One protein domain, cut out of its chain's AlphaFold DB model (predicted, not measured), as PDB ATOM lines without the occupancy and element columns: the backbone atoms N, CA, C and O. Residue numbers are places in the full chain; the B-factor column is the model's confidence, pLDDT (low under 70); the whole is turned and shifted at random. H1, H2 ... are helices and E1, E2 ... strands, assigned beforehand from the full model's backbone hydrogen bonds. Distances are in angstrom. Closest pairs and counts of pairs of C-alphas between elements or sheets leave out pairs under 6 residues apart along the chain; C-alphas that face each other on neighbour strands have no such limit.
ATOM      1  N   LEU A  10     -41.284  18.002 -42.348       93.19
ATOM      2  CA  LEU A  10     -39.860  18.206 -42.056       93.19
ATOM      3  C   LEU A  10     -39.547  19.684 -41.811       93.19
ATOM      4  O   LEU A  10     -38.804  20.000 -40.879       93.19
ATOM      5  N   TYR A  11     -40.173  20.579 -42.578       94.44
ATOM      6  CA  TYR A  11     -40.071  22.021 -42.383       94.44
ATOM      7  C   TYR A  11     -40.585  22.424 -40.997       94.44
ATOM      8  O   TYR A  11     -39.886  23.097 -40.240       94.44
ATOM      9  N   ASP A  12     -41.769  21.945 -40.603       94.25
ATOM     10  CA  ASP A  12     -42.343  22.242 -39.285       94.25
ATOM     11  C   ASP A  12     -41.440  21.765 -38.138       94.25
ATOM     12  O   ASP A  12     -41.293  22.439 -37.113       94.25
ATOM     13  N   GLN A  13     -40.787  20.618 -38.320       96.12
ATOM     14  CA  GLN A  13     -39.818  20.104 -37.359       96.12
ATOM     15  C   GLN A  13     -38.556  20.969 -37.292       96.12
ATOM     16  O   GLN A  13     -38.081  21.234 -36.186       96.12
ATOM     17  N   ALA A  14     -38.043  21.454 -38.425       96.38
ATOM     18  CA  ALA A  14     -36.922  22.393 -38.449       96.38
ATOM     19  C   ALA A  14     -37.271  23.697 -37.706       96.38
ATOM     20  O   ALA A  14     -36.517  24.126 -36.830       96.38
ATOM     21  N   VAL A  15     -38.460  24.264 -37.954       95.50
ATOM     22  CA  VAL A  15     -38.976  25.443 -37.230       95.50
ATOM     23  C   VAL A  15     -39.017  25.192 -35.723       95.50
ATOM     24  O   VAL A  15     -38.581  26.034 -34.930       95.50
ATOM     25  N   GLN A  16     -39.528  24.033 -35.302       96.56
ATOM     26  CA  GLN A  16     -39.623  23.681 -33.888       96.56
ATOM     27  C   GLN A  16     -38.241  23.517 -33.241       96.56
ATOM     28  O   GLN A  16     -38.031  23.956 -32.103       96.56
ATOM     29  N   LEU A  17     -37.291  22.900 -33.945       97.75
ATOM     30  CA  LEU A  17     -35.923  22.722 -33.466       97.75
ATOM     31  C   LEU A  17     -35.209  24.072 -33.310       97.75
ATOM     32  O   LEU A  17     -34.689  24.345 -32.227       97.75
ATOM     33  N   LEU A  18     -35.274  24.949 -34.316       96.75
ATOM     34  CA  LEU A  18     -34.725  26.311 -34.263       96.75
ATOM     35  C   LEU A  18     -35.358  27.136 -33.127       96.75
ATOM     36  O   LEU A  18     -34.655  27.779 -32.344       96.75
ATOM     37  N   SER A  19     -36.680  27.040 -32.949       95.44
ATOM     38  CA  SER A  19     -37.399  27.713 -31.853       95.44
ATOM     39  C   SER A  19     -36.920  27.233 -30.483       95.44
ATOM     40  O   SER A  19     -36.762  28.018 -29.539       95.44
ATOM     41  N   THR A  20     -36.666  25.928 -30.373       96.56
ATOM     42  CA  THR A  20     -36.153  25.300 -29.154       96.56
ATOM     43  C   THR A  20     -34.718  25.734 -28.884       96.56
ATOM     44  O   THR A  20     -34.410  26.097 -27.748       96.56
ATOM     45  N   TYR A  21     -33.858  25.749 -29.906       97.00
ATOM     46  CA  TYR A  21     -32.484  26.236 -29.808       97.00
ATOM     47  C   TYR A  21     -32.459  27.671 -29.279       97.00
ATOM     48  O   TYR A  21     -31.858  27.922 -28.235       97.00
ATOM     49  N   ARG A  22     -33.210  28.583 -29.909       95.69
ATOM     50  CA  ARG A  22     -33.326  29.988 -29.489       95.69
ATOM     51  C   ARG A  22     -33.771  30.127 -28.032       95.69
ATOM     52  O   ARG A  22     -33.173  30.869 -27.258       95.69
ATOM     53  N   SER A  23     -34.778  29.356 -27.626       94.00
ATOM     54  CA  SER A  23     -35.282  29.364 -26.245       94.00
ATOM     55  C   SER A  23     -34.242  28.873 -25.231       94.00
ATOM     56  O   SER A  23     -34.170  29.377 -24.110       94.00
ATOM     57  N   VAL A  24     -33.432  27.875 -25.594       95.06
ATOM     58  CA  VAL A  24     -32.343  27.370 -24.745       95.06
ATOM     59  C   VAL A  24     -31.195  28.380 -24.687       95.06
ATOM     60  O   VAL A  24     -30.695  28.653 -23.595       95.06
ATOM     61  N   ALA A  25     -30.827  28.976 -25.822       94.56
ATOM     62  CA  ALA A  25     -29.774  29.979 -25.929       94.56
ATOM     63  C   ALA A  25     -30.104  31.232 -25.105       94.56
ATOM     64  O   ALA A  25     -29.285  31.667 -24.296       94.56
ATOM     65  N   ALA A  26     -31.340  31.732 -25.176       93.00
ATOM     66  CA  ALA A  26     -31.794  32.869 -24.372       93.00
ATOM     67  C   ALA A  26     -31.666  32.627 -22.856       93.00
ATOM     68  O   ALA A  26     -31.327  33.533 -22.093       93.00
ATOM     69  N   ARG A  27     -31.872  31.386 -22.398       92.12
ATOM     70  CA  ARG A  27     -31.716  31.016 -20.981       92.12
ATOM     71  C   ARG A  27     -30.258  30.978 -20.523       92.12
ATOM     72  O   ARG A  27     -30.017  30.997 -19.316       92.12
ATOM     73  N   MET A  28     -29.295  30.908 -21.444       91.38
ATOM     74  CA  MET A  28     -27.869  30.849 -21.119       91.38
ATOM     75  C   MET A  28     -27.398  32.126 -20.413       91.38
ATOM     76  O   MET A  28     -26.651  32.041 -19.436       91.38
ATOM     77  N   ALA A  29     -27.889  33.289 -20.853       86.81
ATOM     78  CA  ALA A  29     -27.497  34.597 -20.326       86.81
ATOM     79  C   ALA A  29     -27.698  34.702 -18.803       86.81
ATOM     80  O   ALA A  29     -26.849  35.233 -18.088       86.81
ATOM     81  N   THR A  30     -28.783  34.122 -18.284       91.38
ATOM     82  CA  THR A  30     -29.139  34.165 -16.857       91.38
ATOM     83  C   THR A  30     -28.809  32.871 -16.103       91.38
ATOM     84  O   THR A  30     -29.124  32.743 -14.918       91.38
ATOM     85  N   ALA A  31     -28.207  31.873 -16.758       92.19
ATOM     86  CA  ALA A  31     -27.956  30.568 -16.155       92.19
ATOM     87  C   ALA A  31     -26.787  30.595 -15.157       92.19
ATOM     88  O   ALA A  31     -25.728  31.179 -15.407       92.19
ATOM     89  N   ARG A  32     -26.951  29.868 -14.042       93.25
ATOM     90  CA  ARG A  32     -25.880  29.601 -13.067       93.25
ATOM     91  C   ARG A  32     -24.788  28.731 -13.689       93.25
ATOM     92  O   ARG A  32     -25.081  27.892 -14.540       93.25
ATOM     93  N   ALA A  33     -23.555  28.849 -13.194       89.94
ATOM     94  CA  ALA A  33     -22.397  28.104 -13.706       89.94
ATOM     95  C   ALA A  33     -22.636  26.583 -13.804       89.94
ATOM     96  O   ALA A  33     -22.332  25.973 -14.824       89.94
ATOM     97  N   SER A  34     -23.278  25.980 -12.797       88.44
ATOM     98  CA  SER A  34     -23.606  24.545 -12.787       88.44
ATOM     99  C   SER A  34     -24.630  24.124 -13.850       88.44
ATOM    100  O   SER A  34     -24.691  22.955 -14.228       88.44
ATOM    101  N   THR A  35     -25.457  25.055 -14.333       92.62
ATOM    102  CA  THR A  35     -26.467  24.818 -15.373       92.62
ATOM    103  C   THR A  35     -25.931  25.120 -16.769       92.62
ATOM    104  O   THR A  35     -26.324  24.434 -17.710       92.62
ATOM    105  N   ARG A  36     -25.001  26.077 -16.909       93.00
ATOM    106  CA  ARG A  36     -24.417  26.470 -18.204       93.00
ATOM    107  C   ARG A  36     -23.871  25.274 -18.978       93.00
ATOM    108  O   ARG A  36     -24.331  25.030 -20.081       93.00
ATOM    109  N   GLY A  37     -23.038  24.437 -18.355       93.94
ATOM    110  CA  GLY A  37     -22.471  23.257 -19.026       93.94
ATOM    111  C   GLY A  37     -23.486  22.173 -19.429       93.94
ATOM    112  O   GLY A  37     -23.145  21.271 -20.189       93.94
ATOM    113  N   LYS A  38     -24.724  22.215 -18.912       94.62
ATOM    114  CA  LYS A  38     -25.823  21.346 -19.375       94.62
ATOM    115  C   LYS A  38     -26.580  21.971 -20.544       94.62
ATOM    116  O   LYS A  38     -27.018  21.248 -21.430       94.62
ATOM    117  N   LEU A  39     -26.775  23.290 -20.512       96.06
ATOM    118  CA  LEU A  39     -27.403  24.022 -21.611       96.06
ATOM    119  C   LEU A  39     -26.505  24.018 -22.845       96.06
ATOM    120  O   LEU A  39     -27.016  23.843 -23.937       96.06
ATOM    121  N   ASP A  40     -25.196  24.127 -22.647       95.81
ATOM    122  CA  ASP A  40     -24.185  24.135 -23.701       95.81
ATOM    123  C   ASP A  40     -24.216  22.831 -24.507       95.81
ATOM    124  O   ASP A  40     -24.602  22.829 -25.670       95.81
ATOM    125  N   ARG A  41     -24.056  21.690 -23.824       96.50
ATOM    126  CA  ARG A  41     -24.243  20.352 -24.415       96.50
ATOM    127  C   ARG A  41     -25.596  20.158 -25.095       96.50
ATOM    128  O   ARG A  41     -25.719  19.415 -26.063       96.50
ATOM    129  N   ARG A  42     -26.650  20.785 -24.568       96.75
ATOM    130  CA  ARG A  42     -27.979  20.720 -25.187       96.75
ATOM    131  C   ARG A  42     -28.049  21.554 -26.465       96.75
ATOM    132  O   ARG A  42     -28.752  21.144 -27.382       96.75
ATOM    133  N   LEU A  43     -27.379  22.701 -26.520       96.94
ATOM    134  CA  LEU A  43     -27.284  23.521 -27.726       96.94
ATOM    135  C   LEU A  43     -26.463  22.816 -28.803       96.94
ATOM    136  O   LEU A  43     -26.903  22.821 -29.945       96.94
ATOM    137  N   GLU A  44     -25.367  22.147 -28.442       97.38
ATOM    138  CA  GLU A  44     -24.586  21.308 -29.365       97.38
ATOM    139  C   GLU A  44     -25.469  20.224 -30.004       97.38
ATOM    140  O   GLU A  44     -25.635  20.192 -31.220       97.38
ATOM    141  N   GLN A  45     -26.160  19.422 -29.185       97.69
ATOM    142  CA  GLN A  45     -27.071  18.374 -29.672       97.69
ATOM    143  C   GLN A  45     -28.234  18.912 -30.513       97.69
ATOM    144  O   GLN A  45     -28.746  18.225 -31.395       97.69
ATOM    145  N   LEU A  46     -28.734  20.109 -30.192       97.88
ATOM    146  CA  LEU A  46     -29.763  20.756 -31.001       97.88
ATOM    147  C   LEU A  46     -29.184  21.226 -32.334       97.88
ATOM    148  O   LEU A  46     -29.849  21.048 -33.346       97.88
ATOM    149  N   GLY A  47     -27.972  21.783 -32.339       97.31
ATOM    150  CA  GLY A  47     -27.265  22.200 -33.547       97.31
ATOM    151  C   GLY A  47     -27.073  21.044 -34.522       97.31
ATOM    152  O   GLY A  47     -27.444  21.178 -35.682       97.31
ATOM    153  N   GLU A  48     -26.612  19.889 -34.035       97.31
ATOM    154  CA  GLU A  48     -26.462  18.668 -34.842       97.31
ATOM    155  C   GLU A  48     -27.792  18.232 -35.472       97.31
ATOM    156  O   GLU A  48     -27.890  18.061 -36.684       97.31
ATOM    157  N   LYS A  49     -28.859  18.143 -34.670       97.56
ATOM    158  CA  LYS A  49     -30.193  17.760 -35.168       97.56
ATOM    159  C   LYS A  49     -30.772  18.761 -36.160       97.56
ATOM    160  O   LYS A  49     -31.522  18.377 -37.054       97.56
ATOM    161  N   ILE A  50     -30.490  20.047 -35.965       97.69
ATOM    162  CA  ILE A  50     -30.916  21.092 -36.894       97.69
ATOM    163  C   ILE A  50     -30.149  20.948 -38.205       97.69
ATOM    164  O   ILE A  50     -30.789  20.964 -39.247       97.69
ATOM    165  N   ALA A  51     -28.831  20.752 -38.163       96.88
ATOM    166  CA  ALA A  51     -28.011  20.539 -39.353       96.88
ATOM    167  C   ALA A  51     -28.505  19.339 -40.175       96.88
ATOM    168  O   ALA A  51     -28.745  19.474 -41.375       96.88
ATOM    169  N   GLU A  52     -28.751  18.200 -39.518       96.75
ATOM    170  CA  GLU A  52     -29.346  17.013 -40.148       96.75
ATOM    171  C   GLU A  52     -30.684  17.351 -40.812       96.75
ATOM    172  O   GLU A  52     -30.876  17.097 -42.002       96.75
ATOM    173  N   ARG A  53     -31.602  17.985 -40.070       96.94
ATOM    174  CA  ARG A  53     -32.936  18.291 -40.592       96.94
ATOM    175  C   ARG A  53     -32.892  19.306 -41.736       96.94
ATOM    176  O   ARG A  53     -33.638  19.142 -42.692       96.94
ATOM    177  N   LEU A  54     -32.029  20.321 -41.672       96.69
ATOM    178  CA  LEU A  54     -31.836  21.295 -42.751       96.69
ATOM    179  C   LEU A  54     -31.284  20.635 -44.020       96.69
ATOM    180  O   LEU A  54     -31.688  21.022 -45.116       96.69
ATOM    181  N   GLY A  55     -30.414  19.632 -43.878       95.62
ATOM    182  CA  GLY A  55     -29.892  18.844 -44.997       95.62
ATOM    183  C   GLY A  55     -30.959  18.027 -45.731       95.62
ATOM    184  O   GLY A  55     -30.836  17.799 -46.930       95.62
ATOM    185  N   GLU A  56     -32.028  17.634 -45.037       95.69
ATOM    186  CA  GLU A  56     -33.156  16.898 -45.627       95.69
ATOM    187  C   GLU A  56     -34.184  17.797 -46.326       95.69
ATOM    188  O   GLU A  56     -34.991  17.302 -47.114       95.69
ATOM    189  N   LEU A  57     -34.192  19.099 -46.029       94.94
ATOM    190  CA  LEU A  57     -35.118  20.035 -46.661       94.94
ATOM    191  C   LEU A  57     -34.763  20.259 -48.132       94.94
ATOM    192  O   LEU A  57     -33.620  20.104 -48.570       94.94
ATOM    193  N   THR A  58     -35.745  20.694 -48.910       93.50
ATOM    194  CA  THR A  58     -35.466  21.271 -50.227       93.50
ATOM    195  C   THR A  58     -34.840  22.661 -50.088       93.50
ATOM    196  O   THR A  58     -34.946  23.320 -49.051       93.50
ATOM    197  N   GLU A  59     -34.199  23.143 -51.152       91.44
ATOM    198  CA  GLU A  59     -33.664  24.508 -51.192       91.44
ATOM    199  C   GLU A  59     -34.758  25.557 -50.933       91.44
ATOM    200  O   GLU A  59     -34.561  26.467 -50.133       91.44
ATOM    201  N   HIS A  60     -35.944  25.380 -51.522       89.88
ATOM    202  CA  HIS A  60     -37.068  26.305 -51.351       89.88
ATOM    203  C   HIS A  60     -37.582  26.329 -49.904       89.88
ATOM    204  O   HIS A  60     -37.828  27.400 -49.349       89.88
ATOM    205  N   GLU A  61     -37.689  25.164 -49.257       91.75
ATOM    206  CA  GLU A  61     -38.054  25.081 -47.839       91.75
ATOM    207  C   GLU A  61     -37.011  25.761 -46.943       91.75
ATOM    208  O   GLU A  61     -37.385  26.477 -46.014       91.75
ATOM    209  N   ARG A  62     -35.711  25.603 -47.232       93.69
ATOM    210  CA  ARG A  62     -34.645  26.312 -46.506       93.69
ATOM    211  C   ARG A  62     -34.723  27.826 -46.700       93.69
ATOM    212  O   ARG A  62     -34.635  28.563 -45.721       93.69
ATOM    213  N   MET A  63     -34.947  28.306 -47.922       90.50
ATOM    214  CA  MET A  63     -35.089  29.742 -48.213       90.50
ATOM    215  C   MET A  63     -36.275  30.395 -47.485       90.50
ATOM    216  O   MET A  63     -36.261  31.603 -47.226       90.50
ATOM    217  N   ALA A  64     -37.286  29.598 -47.130       91.06
ATOM    218  CA  ALA A  64     -38.433  30.007 -46.328       91.06
ATOM    219  C   ALA A  64     -38.185  29.954 -44.803       91.06
ATOM    220  O   ALA A  64     -39.108  30.218 -44.025       91.06
ATOM    221  N   LEU A  65     -36.974  29.610 -44.354       91.69
ATOM    222  CA  LEU A  65     -36.547  29.631 -42.952       91.69
ATOM    223  C   LEU A  65     -35.534  30.747 -42.697       91.69
ATOM    224  O   LEU A  65     -34.713  31.072 -43.549       91.69
ATOM    225  N   THR A  66     -35.556  31.286 -41.482       92.75
ATOM    226  CA  THR A  66     -34.545  32.211 -40.958       92.75
ATOM    227  C   THR A  66     -33.748  31.556 -39.824       92.75
ATOM    228  O   THR A  66     -34.159  30.538 -39.258       92.75
ATOM    229  N   GLY A  67     -32.589  32.127 -39.476       92.50
ATOM    230  CA  GLY A  67     -31.782  31.657 -38.341       92.50
ATOM    231  C   GLY A  67     -30.932  30.411 -38.611       92.50
ATOM    232  O   GLY A  67     -30.544  29.707 -37.676       92.50
ATOM    233  N   TRP A  68     -30.641  30.136 -39.880       95.81
ATOM    234  CA  TRP A  68     -29.678  29.134 -40.327       95.81
ATOM    235  C   TRP A  68     -28.717  29.766 -41.340       95.81
ATOM    236  O   TRP A  68     -29.012  30.826 -41.892       95.81
ATOM    237  N   ARG A  69     -27.576  29.118 -41.571       95.88
ATOM    238  CA  ARG A  69     -26.581  29.515 -42.577       95.88
ATOM    239  C   ARG A  69     -25.888  28.297 -43.180       95.88
ATOM    240  O   ARG A  69     -25.952  27.205 -42.612       95.88
ATOM    241  N   ASP A  70     -25.212  28.494 -44.305       96.31
ATOM    242  CA  ASP A  70     -24.338  27.476 -44.883       96.31
ATOM    243  C   ASP A  70     -23.154  27.183 -43.954       96.31
ATOM    244  O   ASP A  70     -22.593  28.076 -43.310       96.31
ATOM    245  N   GLY A  71     -22.785  25.910 -43.883       92.50
ATOM    246  CA  GLY A  71     -21.603  25.455 -43.177       92.50
ATOM    247  C   GLY A  71     -20.325  25.707 -43.976       92.50
ATOM    248  O   GLY A  71     -20.324  26.124 -45.131       92.50
ATOM    249  N   ILE A  72     -19.189  25.415 -43.344       91.81
ATOM    250  CA  ILE A  72     -17.864  25.550 -43.977       91.81
ATOM    251  C   ILE A  72     -17.690  24.547 -45.130       91.81
ATOM    252  O   ILE A  72     -16.945  24.794 -46.079       91.81
ATOM    253  N   ILE A  73     -18.345  23.392 -45.027       91.81
ATOM    254  CA  ILE A  73     -18.312  22.337 -46.038       91.81
ATOM    255  C   ILE A  73     -19.509  22.549 -46.966       91.81
ATOM    256  O   ILE A  73     -20.600  22.867 -46.505       91.81
ATOM    257  N   ALA A  74     -19.309  22.364 -48.271       89.81
ATOM    258  CA  ALA A  74     -20.399  22.453 -49.236       89.81
ATOM    259  C   ALA A  74     -21.542  21.486 -48.882       89.81
ATOM    260  O   ALA A  74     -21.294  20.378 -48.399       89.81
ATOM    261  N   ASP A  75     -22.776  21.922 -49.133       89.12
ATOM    262  CA  ASP A  75     -24.011  21.184 -48.842       89.12
ATOM    263  C   ASP A  75     -24.212  20.822 -47.359       89.12
ATOM    264  O   ASP A  75     -25.001  19.932 -47.032       89.12
ATOM    265  N   THR A  76     -23.528  21.514 -46.441       93.44
ATOM    266  CA  THR A  76     -23.824  21.442 -45.008       93.44
ATOM    267  C   THR A  76     -24.445  22.739 -44.520       93.44
ATOM    268  O   THR A  76     -24.202  23.815 -45.061       93.44
ATOM    269  N   TYR A  77     -25.272  22.628 -43.485       96.50
ATOM    270  CA  TYR A  77     -26.037  23.740 -42.938       96.50
ATOM    271  C   TYR A  77     -25.895  23.753 -41.426       96.50
ATOM    272  O   TYR A  77     -25.814  22.701 -40.790       96.50
ATOM    273  N   GLU A  78     -25.899  24.939 -40.839       96.38
ATOM    274  CA  GLU A  78     -25.760  25.113 -39.401       96.38
ATOM    275  C   GLU A  78     -26.673  26.214 -38.865       96.38
ATOM    276  O   GLU A  78     -27.262  27.009 -39.600       96.38
ATOM    277  N   VAL A  79     -26.822  26.232 -37.542       96.75
ATOM    278  CA  VAL A  79     -27.600  27.257 -36.850       96.75
ATOM    279  C   VAL A  79     -26.853  28.585 -36.906       96.75
ATOM    280  O   VAL A  79     -25.709  28.671 -36.459       96.75
ATOM    281  N   ASP A  80     -27.530  29.642 -37.349       96.06
ATOM    282  CA  ASP A  80     -27.023  31.000 -37.188       96.06
ATOM    283  C   ASP A  80     -27.425  31.519 -35.802       96.06
ATOM    284  O   ASP A  80     -28.519  32.051 -35.583       96.06
ATOM    285  N   HIS A  81     -26.537  31.296 -34.832       94.19
ATOM    286  CA  HIS A  81     -26.761  31.700 -33.448       94.19
ATOM    287  C   HIS A  81     -26.984  33.210 -33.317       94.19
ATOM    288  O   HIS A  81     -27.841  33.637 -32.545       94.19
ATOM    289  N   GLU A  82     -26.214  34.013 -34.050       92.94
ATOM    290  CA  GLU A  82     -26.275  35.467 -33.959       92.94
ATOM    291  C   GLU A  82     -27.608  35.977 -34.506       92.94
ATOM    292  O   GLU A  82     -28.314  36.697 -33.798       92.94
ATOM    293  N   ALA A  83     -28.012  35.515 -35.693       92.38
ATOM    294  CA  ALA A  83     -29.292  35.887 -36.287       92.38
ATOM    295  C   ALA A  83     -30.481  35.484 -35.397       92.38
ATOM    296  O   ALA A  83     -31.378  36.292 -35.145       92.38
ATOM    297  N   LEU A  84     -30.472  34.262 -34.843       92.12
ATOM    298  CA  LEU A  84     -31.541  33.805 -33.945       92.12
ATOM    299  C   LEU A  84     -31.638  34.623 -32.653       92.12
ATOM    300  O   LEU A  84     -32.736  34.778 -32.109       92.12
ATOM    301  N   MET A  85     -30.507  35.100 -32.134       93.50
ATOM    302  CA  MET A  85     -30.454  35.849 -30.880       93.50
ATOM    303  C   MET A  85     -30.664  37.354 -31.066       93.50
ATOM    304  O   MET A  85     -31.150  37.996 -30.134       93.50
ATOM    305  N   ALA A  86     -30.360  37.910 -32.241       90.00
ATOM    306  CA  ALA A  86     -30.629  39.308 -32.571       90.00
ATOM    307  C   ALA A  86     -32.137  39.613 -32.594       90.00
ATOM    308  O   ALA A  86     -32.562  40.691 -32.180       90.00
ATOM    309  N   GLN A  87     -32.949  38.642 -33.024       82.94
ATOM    310  CA  GLN A  87     -34.395  38.786 -33.199       82.94
ATOM    311  C   GLN A  87     -35.172  37.697 -32.428       82.94
ATOM    312  O   GLN A  87     -35.800  36.803 -33.010       82.94
TER     313      GLN A  87
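AT A GLANCE: This is residues 10 to 87 of the 132 residues of an uncharacterized protein of Rhodobacteraceae bacterium (UniProt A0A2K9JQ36). Two long helices, H1 and H2, lie side by side as a helical hairpin, with the small antiparallel strand hairpin E1 - E2 packed on H2, H4 crossing H1, and H3 near one end. The 78 printed residues, mostly helix, run H1 H2 H3 E1 E2 H4. The whole is compact, radius of gyration of the C-alphas 12.7 A, but elongated, spanning 40 by 23 by 20 A.

HOW THE PARTS SIT: E1, residues 68 to 70, and E2, residues 77 to 79, are antiparallel; N 69 and O 78 are within hydrogen-bond range, 2.9 A. The closest C-alphas of E2 and H2, residues 33 to 56, are Glu 78 and Ala 51, 5.1 A. H1, residues 10 to 28, touches H2 at a shallow tilt of 19 degrees, opposite ways; closest C-alphas Ala 14 and Arg 53, 6.1 A. H4, residues 81 to 86, touches H1 at its residues 22 to 26 alone, about perpendicular at 73 degrees; closest C-alphas Leu 84 and Arg 22, 6.1 A. H3, residues 59 to 63, is close to but not clearly touching H1; closest C-alphas Glu 61 and Tyr 11, 6.6 A. Every O i to N i+4 pair is within range in H1, H3 and H4, 17 of 20 in H2.

IN THESE COORDINATES: H2 is 35.5 A long, H1 27.2 A. H1 begins at C-alpha 10 (-39.860, 18.206, -42.056); H4 ends at C-alpha 86 (-30.629, 39.308, -32.571).

THE WHOLE: The printed part has no cut and no long link. No printed residue is under 70 in pLDDT.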